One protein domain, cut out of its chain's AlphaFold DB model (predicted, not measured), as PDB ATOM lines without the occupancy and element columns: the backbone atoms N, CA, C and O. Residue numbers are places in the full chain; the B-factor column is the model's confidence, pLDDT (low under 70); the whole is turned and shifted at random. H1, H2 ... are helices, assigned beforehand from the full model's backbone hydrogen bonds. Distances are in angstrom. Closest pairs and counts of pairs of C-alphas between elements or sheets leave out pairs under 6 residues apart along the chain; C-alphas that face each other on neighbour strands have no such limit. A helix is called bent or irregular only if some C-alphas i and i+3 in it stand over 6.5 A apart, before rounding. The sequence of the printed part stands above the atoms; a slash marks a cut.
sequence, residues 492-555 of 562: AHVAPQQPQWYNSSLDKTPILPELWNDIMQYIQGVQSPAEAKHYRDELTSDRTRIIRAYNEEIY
ATOM      1  N   ALA A 492      27.037  18.137 -26.277       73.56
ATOM      2  CA  ALA A 492      26.395  17.792 -27.548       73.56
ATOM      3  C   ALA A 492      27.392  17.356 -28.642       73.56
ATOM      4  O   ALA A 492      27.008  16.678 -29.589       73.56
ATOM      5  N   HIS A 493      28.663  17.747 -28.514       76.31
ATOM      6  CA  HIS A 493      29.743  17.420 -29.448       76.31
ATOM      7  C   HIS A 493      30.741  16.408 -28.865       76.31
ATOM      8  O   HIS A 493      31.754  16.112 -29.497       76.31
ATOM      9  N   VAL A 494      30.473  15.881 -27.666       76.31
ATOM     10  CA  VAL A 494      31.274  14.817 -27.056       76.31
ATOM     11  C   VAL A 494      30.716  13.479 -27.532       76.31
ATOM     12  O   VAL A 494      29.541  13.177 -27.327       76.31
ATOM     13  N   ALA A 495      31.552  12.682 -28.197       75.50
ATOM     14  CA  ALA A 495      31.173  11.336 -28.611       75.50
ATOM     15  C   ALA A 495      30.889  10.445 -27.380       75.50
ATOM     16  O   ALA A 495      31.436  10.704 -26.305       75.50
ATOM     17  N   PRO A 496      30.058   9.393 -27.510       74.44
ATOM     18  CA  PRO A 496      29.872   8.388 -26.467       74.44
ATOM     19  C   PRO A 496      31.203   7.960 -25.838       74.44
ATOM     20  O   PRO A 496      32.111   7.562 -26.542       74.44
ATOM     21  N   GLN A 497      31.341   8.028 -24.516       78.19
ATOM     22  CA  GLN A 497      32.607   7.655 -23.863       78.19
ATOM     23  C   GLN A 497      32.588   6.208 -23.353       78.19
ATOM     24  O   GLN A 497      33.636   5.631 -23.090       78.19
ATOM     25  N   GLN A 498      31.403   5.602 -23.217       76.56
ATOM     26  CA  GLN A 498      31.253   4.244 -22.694       76.56
ATOM     27  C   GLN A 498      31.456   3.200 -23.808       76.56
ATOM     28  O   GLN A 498      30.685   3.206 -24.772       76.56
ATOM     29  N   PRO A 499      32.398   2.244 -23.663       72.38
ATOM     30  CA  PRO A 499      32.703   1.244 -24.692       72.38
ATOM     31  C   PRO A 499      31.467   0.453 -25.139       72.38
ATOM     32  O   PRO A 499      31.265   0.173 -26.315       72.38
ATOM     33  N   GLN A 500      30.583   0.151 -24.188       72.75
ATOM     34  CA  GLN A 500      29.370  -0.637 -24.404       72.75
ATOM     35  C   GLN A 500      28.377   0.042 -25.362       72.75
ATOM     36  O   GLN A 500      27.573  -0.635 -25.997       72.75
ATOM     37  N   TRP A 501      28.415   1.375 -25.471       74.81
ATOM     38  CA  TRP A 501      27.519   2.138 -26.347       74.81
ATOM     39  C   TRP A 501      27.964   2.112 -27.810       74.81
ATOM     40  O   TRP A 501      27.150   2.355 -28.698       74.81
ATOM     41  N   TYR A 502      29.224   1.769 -28.079       73.06
ATOM     42  CA  TYR A 502      29.695   1.571 -29.444       73.06
ATOM     43  C   TYR A 502      29.252   0.237 -30.023       73.06
ATOM     44  O   TYR A 502      28.979   0.186 -31.216       73.06
ATOM     45  N   ASN A 503      29.087  -0.803 -29.202       69.19
ATOM     46  CA  ASN A 503      28.631  -2.115 -29.673       69.19
ATOM     47  C   ASN A 503      27.303  -2.006 -30.445       69.19
ATOM     48  O   ASN A 503      27.206  -2.481 -31.570       69.19
ATOM     49  N   SER A 504      26.339  -1.239 -29.922       67.00
ATOM     50  CA  SER A 504      25.037  -1.011 -30.577       67.00
ATOM     51  C   SER A 504      25.106  -0.175 -31.866       67.00
ATOM     52  O   SER A 504      24.155  -0.148 -32.654       67.00
ATOM     53  N   SER A 505      26.218   0.533 -32.078       69.88
ATOM     54  CA  SER A 505      26.501   1.294 -33.298       69.88
ATOM     55  C   SER A 505      27.266   0.445 -34.318       69.88
ATOM     56  O   SER A 505      26.945   0.504 -35.502       69.88
ATOM     57  N   LEU A 506      28.216  -0.381 -33.866       71.94
ATOM     58  CA  LEU A 506      28.969  -1.338 -34.686       71.94
ATOM     59  C   LEU A 506      28.066  -2.438 -35.248       71.94
ATOM     60  O   LEU A 506      28.234  -2.796 -36.412       71.94
ATOM     61  N   ASP A 507      27.048  -2.861 -34.490       72.19
ATOM     62  CA  ASP A 507      25.976  -3.772 -34.930       72.19
ATOM     63  C   ASP A 507      25.305  -3.330 -36.245       72.19
ATOM     64  O   ASP A 507      24.726  -4.138 -36.969       72.19
ATOM     65  N   LYS A 508      25.353  -2.028 -36.559       75.94
ATOM     66  CA  LYS A 508      24.730  -1.418 -37.746       75.94
ATOM     67  C   LYS A 508      25.723  -1.146 -38.877       75.94
ATOM     68  O   LYS A 508      25.345  -0.562 -39.893       75.94
ATOM     69  N   THR A 509      26.985  -1.528 -38.708       74.75
ATOM     70  CA  THR A 509      28.053  -1.328 -39.694       74.75
ATOM     71  C   THR A 509      28.399  -2.645 -40.393       74.75
ATOM     72  O   THR A 509      28.214  -3.710 -39.812       74.75
ATOM     73  N   PRO A 510      28.945  -2.622 -41.622       78.25
ATOM     74  CA  PRO A 510      29.384  -3.835 -42.324       78.25
ATOM     75  C   PRO A 510      30.693  -4.429 -41.756       78.25
ATOM     76  O   PRO A 510      31.409  -5.143 -42.455       78.25
ATOM     77  N   ILE A 511      31.042  -4.098 -40.512       78.44
ATOM     78  CA  ILE A 511      32.281  -4.492 -39.845       78.44
ATOM     79  C   ILE A 511      32.040  -5.804 -39.100       78.44
ATOM     80  O   ILE A 511      31.137  -5.899 -38.268       78.44
ATOM     81  N   LEU A 512      32.880  -6.799 -39.378       81.25
ATOM     82  CA  LEU A 512      32.827  -8.117 -38.749       81.25
ATOM     83  C   LEU A 512      32.979  -8.027 -37.211       81.25
ATOM     84  O   LEU A 512      33.866  -7.297 -36.753       81.25
ATOM     85  N   PRO A 513      32.172  -8.762 -36.413       77.81
ATOM     86  CA  PRO A 513      32.233  -8.740 -34.946       77.81
ATOM     87  C   PRO A 513      33.613  -9.033 -34.358       77.81
ATOM     88  O   PRO A 513      33.980  -8.485 -33.320       77.81
ATOM     89  N   GLU A 514      34.409  -9.852 -35.047       82.50
ATOM     90  CA  GLU A 514      35.774 -10.197 -34.651       82.50
ATOM     91  C   GLU A 514      36.711  -8.976 -34.618       82.50
ATOM     92  O   GLU A 514      37.695  -8.990 -33.886       82.50
ATOM     93  N   LEU A 515      36.394  -7.909 -35.365       80.50
ATOM     94  CA  LEU A 515      37.202  -6.687 -35.466       80.50
ATOM     95  C   LEU A 515      36.753  -5.569 -34.515       80.50
ATOM     96  O   LEU A 515      37.417  -4.536 -34.425       80.50
ATOM     97  N   TRP A 516      35.630  -5.725 -33.805       78.12
ATOM     98  CA  TRP A 516      35.080  -4.652 -32.969       78.12
ATOM     99  C   TRP A 516      36.025  -4.251 -31.839       78.12
ATOM    100  O   TRP A 516      36.247  -3.060 -31.625       78.12
ATOM    101  N   ASN A 517      36.623  -5.232 -31.158       75.75
ATOM    102  CA  ASN A 517      37.561  -4.976 -30.063       75.75
ATOM    103  C   ASN A 517      38.812  -4.230 -30.540       75.75
ATOM    104  O   ASN A 517      39.266  -3.322 -29.849       75.75
ATOM    105  N   ASP A 518      39.329  -4.571 -31.724       80.00
ATOM    106  CA  ASP A 518      40.489  -3.896 -32.311       80.00
ATOM    107  C   ASP A 518      40.144  -2.450 -32.676       80.00
ATOM    108  O   ASP A 518      40.894  -1.537 -32.358       80.00
ATOM    109  N   ILE A 519      38.968  -2.212 -33.267       76.75
ATOM    110  CA  ILE A 519      38.512  -0.868 -33.650       76.75
ATOM    111  C   ILE A 519      38.280   0.020 -32.424       76.75
ATOM    112  O   ILE A 519      38.656   1.193 -32.454       76.75
ATOM    113  N   MET A 520      37.712  -0.519 -31.340       71.69
ATOM    114  CA  MET A 520      37.498   0.233 -30.096       71.69
ATOM    115  C   MET A 520      38.793   0.791 -29.506       71.69
ATOM    116  O   MET A 520      38.760   1.875 -28.930       71.69
ATOM    117  N   GLN A 521      39.932   0.117 -29.694       74.00
ATOM    118  CA  GLN A 521      41.233   0.611 -29.224       74.00
ATOM    119  C   GLN A 521      41.701   1.877 -29.960       74.00
ATOM    120  O   GLN A 521      42.516   2.623 -29.424       74.00
ATOM    121  N   TYR A 522      41.184   2.140 -31.165       76.69
ATOM    122  CA  TYR A 522      41.541   3.316 -31.964       76.69
ATOM    123  C   TYR A 522      40.547   4.476 -31.830       76.69
ATOM    124  O   TYR A 522      40.829   5.574 -32.320       76.69
ATOM    125  N   ILE A 523      39.395   4.278 -31.177       74.44
ATOM    126  CA  ILE A 523      38.442   5.368 -30.946       74.44
ATOM    127  C   ILE A 523      38.945   6.239 -29.794       74.44
ATOM    128  O   ILE A 523      38.976   5.836 -28.634       74.44
ATOM    129  N   GLN A 524      39.316   7.475 -30.122       71.44
ATOM    130  CA  GLN A 524      39.740   8.455 -29.130       71.44
ATOM    131  C   GLN A 524      38.570   8.882 -28.235       71.44
ATOM    132  O   GLN A 524      37.473   9.159 -28.718       71.44
ATOM    133  N   GLY A 525      38.824   8.981 -26.928       71.56
ATOM    134  CA  GLY A 525      37.849   9.465 -25.944       71.56
ATOM    135  C   GLY A 525      36.966   8.386 -25.310       71.56
ATOM    136  O   GLY A 525      36.185   8.715 -24.417       71.56
ATOM    137  N   VAL A 526      37.109   7.117 -25.711       76.56
ATOM    138  CA  VAL A 526      36.494   5.983 -25.006       76.56
ATOM    139  C   VAL A 526      37.193   5.786 -23.664       76.56
ATOM    140  O   VAL A 526      38.418   5.749 -23.598       76.56
ATOM    141  N   GLN A 527      36.413   5.662 -22.596       78.19
ATOM    142  CA  GLN A 527      36.898   5.504 -21.230       78.19
ATOM    143  C   GLN A 527      36.326   4.232 -20.618       78.19
ATOM    144  O   GLN A 527      35.116   3.997 -20.626       78.19
ATOM    145  N   SER A 528      37.191   3.412 -20.033       77.62
ATOM    146  CA  SER A 528      36.749   2.292 -19.213       77.62
ATOM    147  C   SER A 528      35.972   2.791 -17.981       77.62
ATOM    148  O   SER A 528      36.211   3.899 -17.489       77.62
ATOM    149  N   PRO A 529      35.078   1.970 -17.396       76.25
ATOM    150  CA  PRO A 529      34.417   2.313 -16.136       76.25
ATOM    151  C   PRO A 529      35.393   2.659 -14.998       76.25
ATOM    152  O   PRO A 529      35.050   3.440 -14.111       76.25
ATOM    153  N   ALA A 530      36.608   2.098 -15.023       81.56
ATOM    154  CA  ALA A 530      37.661   2.393 -14.056       81.56
ATOM    155  C   ALA A 530      38.261   3.795 -14.257       81.56
ATOM    156  O   ALA A 530      38.413   4.531 -13.286       81.56
ATOM    157  N   GLU A 531      38.543   4.193 -15.500       79.75
ATOM    158  CA  GLU A 531      39.044   5.537 -15.828       79.75
ATOM    159  C   GLU A 531      37.988   6.612 -15.565       79.75
ATOM    160  O   GLU A 531      38.287   7.635 -14.955       79.75
ATOM    161  N   ALA A 532      36.731   6.358 -15.936       80.31
ATOM    162  CA  ALA A 532      35.627   7.265 -15.627       80.31
ATOM    163  C   ALA A 532      35.466   7.463 -14.108       80.31
ATOM    164  O   ALA A 532      35.230   8.577 -13.639       80.31
ATOM    165  N   LYS A 533      35.641   6.389 -13.322       81.50
ATOM    166  CA  LYS A 533      35.661   6.471 -11.858       81.50
ATOM    167  C   LYS A 533      36.857   7.286 -11.354       81.50
ATOM    168  O   LYS A 533      36.665   8.122 -10.482       81.50
ATOM    169  N   HIS A 534      38.047   7.090 -11.924       83.81
ATOM    170  CA  HIS A 534      39.243   7.849 -11.560       83.81
ATOM    171  C   HIS A 534      39.054   9.363 -11.750       83.81
ATOM    172  O   HIS A 534      39.252  10.113 -10.798       83.81
ATOM    173  N   TYR A 535      38.574   9.806 -12.919       80.44
ATOM    174  CA  TYR A 535      38.307  11.229 -13.178       80.44
ATOM    175  C   TYR A 535      37.210  11.805 -12.278       80.44
ATOM    176  O   TYR A 535      37.283  12.957 -11.853       80.44
ATOM    177  N   ARG A 536      36.183  11.012 -11.951       79.19
ATOM    178  CA  ARG A 536      35.148  11.425 -10.995       79.19
ATOM    179  C   ARG A 536      35.732  11.644  -9.597       79.19
ATOM    180  O   ARG A 536      35.360  12.604  -8.923       79.19
ATOM    181  N   ASP A 537      36.619  10.758  -9.160       81.62
ATOM    182  CA  ASP A 537      37.261  10.853  -7.850       81.62
ATOM    183  C   ASP A 537      38.241  12.056  -7.815       81.62
ATOM    184  O   ASP A 537      38.271  12.790  -6.826       81.62
ATOM    185  N   GLU A 538      38.949  12.343  -8.918       80.94
ATOM    186  CA  GLU A 538      39.779  13.552  -9.095       80.94
ATOM    187  C   GLU A 538      38.944  14.843  -9.016       80.94
ATOM    188  O   GLU A 538      39.232  15.714  -8.194       80.94
ATOM    189  N   LEU A 539      37.844  14.924  -9.776       79.06
ATOM    190  CA  LEU A 539      36.900  16.048  -9.736       79.06
ATOM    191  C   LEU A 539      36.356  16.287  -8.320       79.06
ATOM    192  O   LEU A 539      36.237  17.429  -7.873       79.06
ATOM    193  N   THR A 540      36.026  15.212  -7.606       76.06
ATOM    194  CA  THR A 540      35.535  15.287  -6.222       76.06
ATOM    195  C   THR A 540      36.605  15.871  -5.294       76.06
ATOM    196  O   THR A 540      36.303  16.721  -4.451       76.06
ATOM    197  N   SER A 541      37.866  15.473  -5.476       77.19
ATOM    198  CA  SER A 541      39.007  15.984  -4.709       77.19
ATOM    199  C   SER A 541      39.252  17.475  -4.960       77.19
ATOM    200  O   SER A 541      39.353  18.258  -4.009       77.19
ATOM    201  N   ASP A 542      39.255  17.899  -6.227       75.75
ATOM    202  CA  ASP A 542      39.427  19.306  -6.602       75.75
ATOM    203  C   ASP A 542      38.299  20.188  -6.060       75.75
ATOM    204  O   ASP A 542      38.561  21.239  -5.469       75.75
ATOM    205  N   ARG A 543      37.042  19.738  -6.171       72.50
ATOM    206  CA  ARG A 543      35.888  20.433  -5.584       72.50
ATOM    207  C   ARG A 543      36.015  20.578  -4.074       72.50
ATOM    208  O   ARG A 543      35.807  21.667  -3.544       72.50
ATOM    209  N   THR A 544      36.437  19.517  -3.390       73.31
ATOM    210  CA  THR A 544      36.671  19.551  -1.940       73.31
ATOM    211  C   THR A 544      37.728  20.596  -1.570       73.31
ATOM    212  O   THR A 544      37.599  21.269  -0.545       73.31
ATOM    213  N   ARG A 545      38.775  20.772  -2.390       70.94
ATOM    214  CA  ARG A 545      39.789  21.820  -2.185       70.94
ATOM    215  C   ARG A 545      39.217  23.227  -2.403       70.94
ATOM    216  O   ARG A 545      39.492  24.104  -1.591       70.94
ATOM    217  N   ILE A 546      38.408  23.431  -3.444       67.62
ATOM    218  CA  ILE A 546      37.757  24.721  -3.743       67.62
ATOM    219  C   ILE A 546      36.799  25.129  -2.615       67.62
ATOM    220  O   ILE A 546      36.863  26.250  -2.120       67.62
ATOM    221  N   ILE A 547      35.947  24.209  -2.160       66.88
ATOM    222  CA  ILE A 547      34.996  24.460  -1.067       66.88
ATOM    223  C   ILE A 547      35.728  24.788   0.230       66.88
ATOM    224  O   ILE A 547      35.316  25.684   0.961       66.88
ATOM    225  N   ARG A 548      36.840  24.099   0.507       68.81
ATOM    226  CA  ARG A 548      37.685  24.400   1.666       68.81
ATOM    227  C   ARG A 548      38.229  25.825   1.616       68.81
ATOM    228  O   ARG A 548      38.092  26.527   2.607       68.81
ATOM    229  N   ALA A 549      38.747  26.262   0.467       67.31
ATOM    230  CA  ALA A 549      39.200  27.641   0.287       67.31
ATOM    231  C   ALA A 549      38.056  28.650   0.506       67.31
ATOM    232  O   ALA A 549      38.217  29.612   1.250       67.31
ATOM    233  N   TYR A 550      36.861  28.391  -0.037       61.81
ATOM    234  CA  TYR A 550      35.693  29.246   0.205       61.81
ATOM    235  C   TYR A 550      35.246  29.281   1.671       61.81
ATOM    236  O   TYR A 550      34.864  30.337   2.175       61.81
ATOM    237  N   ASN A 551      35.302  28.147   2.368       64.19
ATOM    238  CA  ASN A 551      34.991  28.064   3.794       64.19
ATOM    239  C   ASN A 551      36.051  28.747   4.677       64.19
ATOM    240  O   ASN A 551      35.730  29.130   5.795       64.19
ATOM    241  N   GLU A 552      37.298  28.869   4.218       63.22
ATOM    242  CA  GLU A 552      38.372  29.567   4.939       63.22
ATOM    243  C   GLU A 552      38.339  31.085   4.690       63.22
ATOM    244  O   GLU A 552      38.524  31.868   5.623       63.22
ATOM    245  N   GLU A 553      38.093  31.516   3.450       57.22
ATOM    246  CA  GLU A 553      38.253  32.919   3.042       57.22
ATOM    247  C   GLU A 553      36.937  33.718   3.021       57.22
ATOM    248  O   GLU A 553      36.925  34.904   3.377       57.22
ATOM    249  N   ILE A 554      35.818  33.087   2.644       58.50
ATOM    250  CA  ILE A 554      34.547  33.773   2.349       58.50
ATOM    251  C   ILE A 554      33.499  33.519   3.439       58.50
ATOM    252  O   ILE A 554      32.959  34.469   4.013       58.50
ATOM    253  N   TYR A 555      33.225  32.256   3.757       56.69
ATOM    254  CA  TYR A 555      32.163  31.860   4.685       56.69
ATOM    255  C   TYR A 555      32.674  31.723   6.126       56.69
ATOM    256  O   TYR A 555      33.795  31.304   6.362       56.69
TER     257      TYR A 555
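Overview. This is residues 492 to 555 of the 562 residues of an uncharacterized protein of Batrachochytrium dendrobatidis (strain JAM81 / FGSC 10211) (UniProt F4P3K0). What is the main picture? A long helix, H3, makes an arm that runs out from a small, loose head, where two short helices, H1 and H2, are joined with loops. The end of the arm sticks out with residues 536 to 546 and 548 to 554, of which 536 to 546 and 548 to 553 belong to H3. What are the make-up and the size? The printed part has 64 residues with three named helices, H1, H2 and H3 in that order along the chain, and no named strand, and its class is all helix. It is extended, with a radius of gyration of the C-alphas of 18.4 A, and the C-alphas span 59 by 23 by 15 A.

Along the chain. Where is the longest helix? H3 has residues 529 to 553 and measures 36.3 A from first to last C-alpha. It begins at C-alpha 529 at (34.417, 2.313, -16.136) and ends at C-alpha 553 at (38.253, 32.919, 3.042). Where are the other helices? H2 has residues 513 to 520 and measures 11.5 A. H1 has residues 499 to 506, measures 11.0 A and begins at C-alpha 499 at (32.703, 1.244, -24.692).

Arrangement. What does H3 touch? H3 touches no helix: it is apart from H2 and apart from H1. How do H1 and H2 stand to each other? They touch, and their closest C-alphas, those of Leu 506 and Trp 516, are 7.2 A apart. Their lines stand at a steep tilt of 52 degrees, and they run opposite ways. How well do the helix backbones hold to the O i to N i+4 pattern? In H3 every such pair is within hydrogen-bond range, against 2 of 4 in H2 and 1 of 4 in H1, where 3 of 5 O i to N i+3 pairs are within range. H2 is irregular, with C-alphas 514 and 517 7.2 A apart.

Size, cuts and confidence. How large is it? The two C-alphas farthest apart, those of Pro 510 and Tyr 555, are 59.1 A apart. Is the printed part cut, and are its links long? The printed part has no cut. The link from H1 to H2 has 6 residues and the link from H2 to H3 has 8, and both are short. Where is confidence low? The mean pLDDT of the printed part is 74.2, and 13 residues are under 70 in this predicted model, namely residues 503 to 505 and 546 to 555.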